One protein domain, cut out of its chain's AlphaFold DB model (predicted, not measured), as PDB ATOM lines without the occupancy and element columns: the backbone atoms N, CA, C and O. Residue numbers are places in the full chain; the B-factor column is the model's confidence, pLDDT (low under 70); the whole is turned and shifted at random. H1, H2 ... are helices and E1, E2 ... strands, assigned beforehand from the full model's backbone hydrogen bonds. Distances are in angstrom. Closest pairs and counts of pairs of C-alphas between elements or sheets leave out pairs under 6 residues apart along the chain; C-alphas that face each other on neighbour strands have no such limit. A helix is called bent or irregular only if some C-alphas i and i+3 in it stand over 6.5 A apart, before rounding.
ATOM      1  N   LYS A   2     261.969 360.388 321.322       74.88
ATOM      2  CA  LYS A   2     262.422 359.981 322.672       74.88
ATOM      3  C   LYS A   2     261.720 360.805 323.750       74.88
ATOM      4  O   LYS A   2     261.234 361.896 323.460       74.88
ATOM      5  N   ALA A   3     261.799 360.366 325.004       69.25
ATOM      6  CA  ALA A   3     261.348 361.122 326.180       69.25
ATOM      7  C   ALA A   3     261.925 362.555 326.301       69.25
ATOM      8  O   ALA A   3     261.311 363.415 326.919       69.25
ATOM      9  N   ASP A   4     263.088 362.820 325.696       72.38
ATOM     10  CA  ASP A   4     263.736 364.144 325.646       72.38
ATOM     11  C   ASP A   4     263.230 365.037 324.486       72.38
ATOM     12  O   ASP A   4     263.693 366.157 324.299       72.38
ATOM     13  N   GLY A   5     262.289 364.557 323.664       66.69
ATOM     14  CA  GLY A   5     261.763 365.291 322.501       66.69
ATOM     15  C   GLY A   5     262.683 365.283 321.275       66.69
ATOM     16  O   GLY A   5     262.336 365.832 320.236       66.69
ATOM     17  N   SER A   6     263.844 364.633 321.359       73.56
ATOM     18  CA  SER A   6     264.708 364.410 320.199       73.56
ATOM     19  C   SER A   6     264.086 363.397 319.224       73.56
ATOM     20  O   SER A   6     263.578 362.342 319.634       73.56
ATOM     21  N   GLU A   7     264.175 363.691 317.924       72.19
ATOM     22  CA  GLU A   7     263.757 362.783 316.852       72.19
ATOM     23  C   GLU A   7     264.549 361.467 316.908       72.19
ATOM     24  O   GLU A   7     265.764 361.432 317.125       72.19
ATOM     25  N   VAL A   8     263.841 360.355 316.717       70.00
ATOM     26  CA  VAL A   8     264.436 359.027 316.536       70.00
ATOM     27  C   VAL A   8     264.303 358.646 315.081       70.00
ATOM     28  O   VAL A   8     263.238 358.819 314.497       70.00
ATOM     29  N   GLN A   9     265.368 358.089 314.506       71.62
ATOM     30  CA  GLN A   9     265.217 357.364 313.253       71.62
ATOM     31  C   GLN A   9     264.332 356.151 313.543       71.62
ATOM     32  O   GLN A   9     264.680 355.355 314.422       71.62
ATOM     33  N   PRO A  10     263.172 356.029 312.883       68.56
ATOM     34  CA  PRO A  10     262.244 354.970 313.214       68.56
ATOM     35  C   PRO A  10     262.849 353.631 312.783       68.56
ATOM     36  O   PRO A  10     263.363 353.491 311.673       68.56
ATOM     37  N   ALA A  11     262.802 352.638 313.674       76.38
ATOM     38  CA  ALA A  11     263.299 351.292 313.380       76.38
ATOM     39  C   ALA A  11     262.514 350.614 312.241       76.38
ATOM     40  O   ALA A  11     263.028 349.715 311.577       76.38
ATOM     41  N   VAL A  12     261.284 351.076 312.001       79.75
ATOM     42  CA  VAL A  12     260.434 350.692 310.874       79.75
ATOM     43  C   VAL A  12     260.075 351.962 310.115       79.75
ATOM     44  O   VAL A  12     259.556 352.901 310.712       79.75
ATOM     45  N   GLN A  13     260.353 352.005 308.813       81.06
ATOM     46  CA  GLN A  13     259.958 353.148 307.993       81.06
ATOM     47  C   GLN A  13     258.431 353.152 307.822       81.06
ATOM     48  O   GLN A  13     257.892 352.142 307.364       81.06
ATOM     49  N   PRO A  14     257.736 354.242 308.191       80.06
ATOM     50  CA  PRO A  14     256.316 354.383 307.908       80.06
ATOM     51  C   PRO A  14     256.085 354.589 306.407       80.06
ATOM     52  O   PRO A  14     256.928 355.151 305.703       80.06
ATOM     53  N   GLU A  15     254.927 354.143 305.934       84.62
ATOM     54  CA  GLU A  15     254.424 354.428 304.589       84.62
ATOM     55  C   GLU A  15     253.542 355.690 304.614       84.62
ATOM     56  O   GLU A  15     253.192 356.195 305.682       84.62
ATOM     57  N   GLU A  16     253.178 356.225 303.446       86.50
ATOM     58  CA  GLU A  16     252.131 357.250 303.378       86.50
ATOM     59  C   GLU A  16     250.768 356.608 303.668       86.50
ATOM     60  O   GLU A  16     250.375 355.635 303.024       86.50
ATOM     61  N   PHE A  17     250.035 357.167 304.629       89.12
ATOM     62  CA  PHE A  17     248.722 356.668 305.029       89.12
ATOM     63  C   PHE A  17     247.616 357.520 304.415       89.12
ATOM     64  O   PHE A  17     247.667 358.748 304.452       89.12
ATOM     65  N   THR A  18     246.579 356.874 303.884       88.44
ATOM     66  CA  THR A  18     245.417 357.575 303.317       88.44
ATOM     67  C   THR A  18     244.420 358.047 304.369       88.44
ATOM     68  O   THR A  18     243.607 358.927 304.086       88.44
ATOM     69  N   THR A  19     244.455 357.472 305.573       91.00
ATOM     70  CA  THR A  19     243.599 357.869 306.693       91.00
ATOM     71  C   THR A  19     244.355 357.806 308.018       91.00
ATOM     72  O   THR A  19     245.309 357.043 308.174       91.00
ATOM     73  N   GLN A  20     243.881 358.564 309.010       90.56
ATOM     74  CA  GLN A  20     244.380 358.474 310.384       90.56
ATOM     75  C   GLN A  20     244.236 357.052 310.950       90.56
ATOM     76  O   GLN A  20     245.146 356.573 311.615       90.56
ATOM     77  N   GLY A  21     243.128 356.362 310.657       91.19
ATOM     78  CA  GLY A  21     242.892 355.001 311.148       91.19
ATOM     79  C   GLY A  21     243.897 353.983 310.600       91.19
ATOM     80  O   GLY A  21     244.294 353.070 311.325       91.19
ATOM     81  N   ASP A  22     244.360 354.162 309.359       93.06
ATOM     82  CA  ASP A  22     245.432 353.339 308.784       93.06
ATOM     83  C   ASP A  22     246.758 353.589 309.515       93.06
ATOM     84  O   ASP A  22     247.452 352.642 309.887       93.06
ATOM     85  N   ALA A  23     247.075 354.860 309.793       92.00
ATOM     86  CA  ALA A  23     248.270 355.235 310.545       92.00
ATOM     87  C   ALA A  23     248.239 354.685 311.982       92.00
ATOM     88  O   ALA A  23     249.223 354.118 312.456       92.00
ATOM     89  N   GLU A  24     247.103 354.795 312.671       90.44
ATOM     90  CA  GLU A  24     246.904 354.244 314.017       90.44
ATOM     91  C   GLU A  24     247.017 352.714 314.027       90.44
ATOM     92  O   GLU A  24     247.652 352.148 314.921       90.44
ATOM     93  N   SER A  25     246.463 352.044 313.012       92.06
ATOM     94  CA  SER A  25     246.577 350.590 312.857       92.06
ATOM     95  C   SER A  25     248.036 350.171 312.683       92.06
ATOM     96  O   SER A  25     248.509 349.296 313.407       92.06
ATOM     97  N   TRP A  26     248.785 350.861 311.817       92.50
ATOM     98  CA  TRP A  26     250.208 350.596 311.606       92.50
ATOM     99  C   TRP A  26     251.038 350.796 312.878       92.50
ATOM    100  O   TRP A  26     251.909 349.974 313.180       92.50
ATOM    101  N   VAL A  27     250.758 351.850 313.655       90.44
ATOM    102  CA  VAL A  27     251.402 352.077 314.961       90.44
ATOM    103  C   VAL A  27     251.098 350.915 315.902       90.44
ATOM    104  O   VAL A  27     252.012 350.390 316.535       90.44
ATOM    105  N   GLY A  28     249.845 350.459 315.956       89.75
ATOM    106  CA  GLY A  28     249.435 349.296 316.744       89.75
ATOM    107  C   GLY A  28     250.080 347.975 316.307       89.75
ATOM    108  O   GLY A  28     250.254 347.081 317.134       89.75
ATOM    109  N   GLU A  29     250.483 347.839 315.045       92.31
ATOM    110  CA  GLU A  29     251.220 346.671 314.543       92.31
ATOM    111  C   GLU A  29     252.722 346.750 314.861       92.31
ATOM    112  O   GLU A  29     253.333 345.748 315.247       92.31
ATOM    113  N   HIS A  30     253.316 347.942 314.766       90.69
ATOM    114  CA  HIS A  30     254.768 348.147 314.853       90.69
ATOM    115  C   HIS A  30     255.256 348.727 316.188       90.69
ATOM    116  O   HIS A  30     256.462 348.922 316.358       90.69
ATOM    117  N   TRP A  31     254.368 348.961 317.161       89.56
ATOM    118  CA  TRP A  31     254.698 349.622 318.434       89.56
ATOM    119  C   TRP A  31     255.916 349.024 319.143       89.56
ATOM    120  O   TRP A  31     256.770 349.771 319.612       89.56
ATOM    121  N   ARG A  32     256.057 347.690 319.175       89.75
ATOM    122  CA  ARG A  32     257.209 347.031 319.817       89.75
ATOM    123  C   ARG A  32     258.521 347.377 319.131       89.75
ATOM    124  O   ARG A  32     259.466 347.748 319.811       89.75
ATOM    125  N   ALA A  33     258.558 347.311 317.803       89.06
ATOM    126  CA  ALA A  33     259.754 347.641 317.037       89.06
ATOM    127  C   ALA A  33     260.112 349.129 317.174       89.06
ATOM    128  O   ALA A  33     261.285 349.479 317.282       89.06
ATOM    129  N   LEU A  34     259.106 350.008 317.226       88.62
ATOM    130  CA  LEU A  34     259.300 351.434 317.485       88.62
ATOM    131  C   LEU A  34     259.888 351.678 318.884       88.62
ATOM    132  O   LEU A  34     260.865 352.416 319.006       88.62
ATOM    133  N   MET A  35     259.360 351.013 319.916       88.06
ATOM    134  CA  MET A  35     259.916 351.067 321.274       88.06
ATOM    135  C   MET A  35     261.338 350.512 321.355       88.06
ATOM    136  O   MET A  35     262.200 351.132 321.972       88.06
ATOM    137  N   GLU A  36     261.618 349.369 320.722       87.44
ATOM    138  CA  GLU A  36     262.973 348.802 320.648       87.44
ATOM    139  C   GLU A  36     263.941 349.740 319.910       87.44
ATOM    140  O   GLU A  36     265.121 349.815 320.253       87.44
ATOM    141  N   GLY A  37     263.431 350.522 318.954       85.25
ATOM    142  CA  GLY A  37     264.139 351.625 318.300       85.25
ATOM    143  C   GLY A  37     264.338 352.872 319.172       85.25
ATOM    144  O   GLY A  37     264.986 353.827 318.741       85.25
ATOM    145  N   GLY A  38     263.804 352.881 320.395       85.94
ATOM    146  CA  GLY A  38     263.902 353.986 321.346       85.94
ATOM    147  C   GLY A  38     262.844 355.075 321.168       85.94
ATOM    148  O   GLY A  38     263.059 356.192 321.635       85.94
ATOM    149  N   ALA A  39     261.737 354.795 320.474       88.31
ATOM    150  CA  ALA A  39     260.580 355.685 320.452       88.31
ATOM    151  C   ALA A  39     259.719 355.472 321.706       88.31
ATOM    152  O   ALA A  39     259.310 354.353 322.001       88.31
ATOM    153  N   ASP A  40     259.384 356.554 322.404       89.00
ATOM    154  CA  ASP A  40     258.505 356.517 323.581       89.00
ATOM    155  C   ASP A  40     257.054 356.864 323.234       89.00
ATOM    156  O   ASP A  40     256.110 356.362 323.845       89.00
ATOM    157  N   GLN A  41     256.876 357.734 322.243       89.50
ATOM    158  CA  GLN A  41     255.578 358.269 321.849       89.50
ATOM    159  C   GLN A  41     255.504 358.538 320.345       89.50
ATOM    160  O   GLN A  41     256.529 358.786 319.689       89.50
ATOM    161  N   VAL A  42     254.275 358.542 319.830       89.31
ATOM    162  CA  VAL A  42     253.930 358.855 318.439       89.31
ATOM    163  C   VAL A  42     252.975 360.043 318.380       89.31
ATOM    164  O   VAL A  42     252.085 360.198 319.217       89.31
ATOM    165  N   ARG A  43     253.173 360.875 317.362       90.25
ATOM    166  CA  ARG A  43     252.278 361.946 316.923       90.25
ATOM    167  C   ARG A  43     251.997 361.730 315.442       90.25
ATOM    168  O   ARG A  43     252.896 361.292 314.722       90.25
ATOM    169  N   LEU A  44     250.779 362.015 315.000       90.38
ATOM    170  CA  LEU A  44     250.415 361.960 313.586       90.38
ATOM    171  C   LEU A  44     250.302 363.378 313.047       90.38
ATOM    172  O   LEU A  44     249.724 364.254 313.694       90.38
ATOM    173  N   PHE A  45     250.841 363.576 311.852       89.56
ATOM    174  CA  PHE A  45     250.845 364.855 311.161       89.56
ATOM    175  C   PHE A  45     250.156 364.715 309.808       89.56
ATOM    176  O   PHE A  45     250.363 363.727 309.105       89.56
ATOM    177  N   GLU A  46     249.375 365.724 309.439       87.75
ATOM    178  CA  GLU A  46     248.964 365.973 308.061       87.75
ATOM    179  C   GLU A  46     249.804 367.139 307.537       87.75
ATOM    180  O   GLU A  46     249.729 368.259 308.050       87.75
ATOM    181  N   GLU A  47     250.669 366.853 306.561       86.19
ATOM    182  CA  GLU A  47     251.732 367.751 306.092       86.19
ATOM    183  C   GLU A  47     252.659 368.209 307.234       86.19
ATOM    184  O   GLU A  47     253.616 367.525 307.587       86.19
ATOM    185  N   THR A  48     252.380 369.369 307.826       87.31
ATOM    186  CA  THR A  48     253.124 369.941 308.958       87.31
ATOM    187  C   THR A  48     252.247 370.159 310.188       87.31
ATOM    188  O   THR A  48     252.723 370.662 311.204       87.31
ATOM    189  N   THR A  49     250.958 369.847 310.093       90.50
ATOM    190  CA  THR A  49     249.982 370.072 311.156       90.50
ATOM    191  C   THR A  49     249.849 368.802 311.976       90.50
ATOM    192  O   THR A  49     249.492 367.760 311.438       90.50
ATOM    193  N   GLU A  50     250.123 368.877 313.277       91.50
ATOM    194  CA  GLU A  50     249.826 367.771 314.189       91.50
ATOM    195  C   GLU A  50     248.307 367.586 314.261       91.50
ATOM    196  O   GLU A  50     247.579 368.509 314.629       91.50
ATOM    197  N   ILE A  51     247.833 366.399 313.895       92.50
ATOM    198  CA  ILE A  51     246.409 366.048 313.921       92.50
ATOM    199  C   ILE A  51     246.074 365.082 315.061       92.50
ATOM    200  O   ILE A  51     244.903 364.926 315.407       92.50
ATOM    201  N   TYR A  52     247.085 364.441 315.662       90.31
ATOM    202  CA  TYR A  52     246.893 363.468 316.734       90.31
ATOM    203  C   TYR A  52     248.135 363.276 317.615       90.31
ATOM    204  O   TYR A  52     249.261 363.248 317.115       90.31
ATOM    205  N   GLY A  53     247.913 363.026 318.909       87.12
ATOM    206  CA  GLY A  53     248.944 362.662 319.884       87.12
ATOM    207  C   GLY A  53     249.195 363.721 320.975       87.12
ATOM    208  O   GLY A  53     248.399 364.647 321.125       87.12
ATOM    209  N   PRO A  54     250.277 363.565 321.772       87.44
ATOM    210  CA  PRO A  54     251.171 362.405 321.789       87.44
ATOM    211  C   PRO A  54     250.490 361.154 322.372       87.44
ATOM    212  O   PRO A  54     249.851 361.212 323.422       87.44
ATOM    213  N   MET A  55     250.656 360.012 321.702       88.94
ATOM    214  CA  MET A  55     250.249 358.691 322.190       88.94
ATOM    215  C   MET A  55     251.478 357.928 322.684       88.94
ATOM    216  O   MET A  55     252.465 357.812 321.959       88.94
ATOM    217  N   SER A  56     251.409 357.395 323.903       87.94
ATOM    218  CA  SER A  56     252.468 356.548 324.458       87.94
ATOM    219  C   SER A  56     252.540 355.212 323.717       87.94
ATOM    220  O   SER A  56     251.515 354.566 323.506       87.94
ATOM    221  N   LEU A  57     253.751 354.784 323.360       87.38
ATOM    222  CA  LEU A  57     254.009 353.437 322.839       87.38
ATOM    223  C   LEU A  57     254.191 352.407 323.949       87.38
ATOM    224  O   LEU A  57     254.102 351.208 323.695       87.38
ATOM    225  N   HIS A  58     254.423 352.863 325.179       84.81
ATOM    226  CA  HIS A  58     254.435 351.987 326.337       84.81
ATOM    227  C   HIS A  58     253.020 351.465 326.520       84.81
ATOM    228  O   HIS A  58     252.120 352.241 326.848       84.81
ATOM    229  N   ALA A  59     252.831 350.168 326.269       69.44
ATOM    230  CA  ALA A  59     251.590 349.497 326.611       69.44
ATOM    231  C   ALA A  59     251.259 349.856 328.061       69.44
ATOM    232  O   ALA A  59     252.123 349.715 328.931       69.44
ATOM    233  N   ASP A  60     250.043 350.355 328.295       60.19
ATOM    234  CA  ASP A  60     249.542 350.570 329.645       60.19
ATOM    235  C   ASP A  60     249.530 349.194 330.309       60.19
ATOM    236  O   ASP A  60     248.672 348.349 330.048       60.19
ATOM    237  N   ALA A  61     250.598 348.903 331.042       43.84
ATOM    238  CA  ALA A  61     250.708 347.711 331.847       43.84
ATOM    239  C   ALA A  61     249.824 347.947 333.074       43.84
ATOM    240  O   ALA A  61     250.337 348.231 334.156       43.84
ATOM    241  N   SER A  62     248.503 347.928 332.870       40.22
ATOM    242  CA  SER A  62     247.527 347.870 333.956       40.22
ATOM    243  C   SER A  62     247.517 346.483 334.596       40.22
ATOM    244  O   SER A  62     247.599 345.476 333.853       40.22
TER     245      SER A  62
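This is residues 2 to 62 of the 62 residues of an uncharacterized protein of Streptomyces sp. SID6139 (UniProt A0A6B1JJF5). A small two-stranded hairpin, E1 and E2, has one kinked helix, H1, running lengthwise over one of its faces, nearer to E1 than to E2. A long stretch without a named element, residues 2 to 19, arcs round the outside before it enters H1. The printed part has 61 residues, with one named helix and two named strands in the order H1, E1, E2; the sheet is antiparallel, and the class is mixed, helices and strands. It is compact, with a radius of gyration of the C-alphas of 11.3 A, and rounded, spanning 29 by 23 by 21 A.

Begin with the hairpin of E1, residues 41 to 46, and E2, residues 49 to 56, whose directions stand at 163 degrees, antiparallel. Look at N 42 and O 55, and at N 46 and O 49: each pair is 2.9 A apart, within hydrogen-bond range. E2 bends by 51 degrees at residue 52. Now move to H1, residues 20 to 36; its closest C-alphas to E1 are those of Gln 20 and Leu 44, 7.7 A apart. H1 and E2 are near each other, with 7 pairs of C-alphas within 10 A. In H1, 11 of 13 O i to N i+4 pairs are within hydrogen-bond range.

Find C-alpha 41 at (255.578, 358.269, 321.849); E1 runs 17.1 A from there to C-alpha 46. E2 covers 19.1 A and ends at C-alpha 56, (252.468, 356.548, 324.458). H1 starts at C-alpha 20, (244.380, 358.474, 310.384), and covers 23.3 A; it is irregular, with C-alphas 29 and 32 8.0 A apart, and has a kink of 62 degrees near residue 30.

The two C-alphas farthest apart, those of Glu 47 and Ser 62, are 34.5 A from each other. The printed part has no cut, and the links H1 to E1 and E1 to E2 are tight. The mean pLDDT of the printed part is 83.5; look for values under 70 at residues 3, 5, 10 and 59 to 62, the last being the chain's last residue.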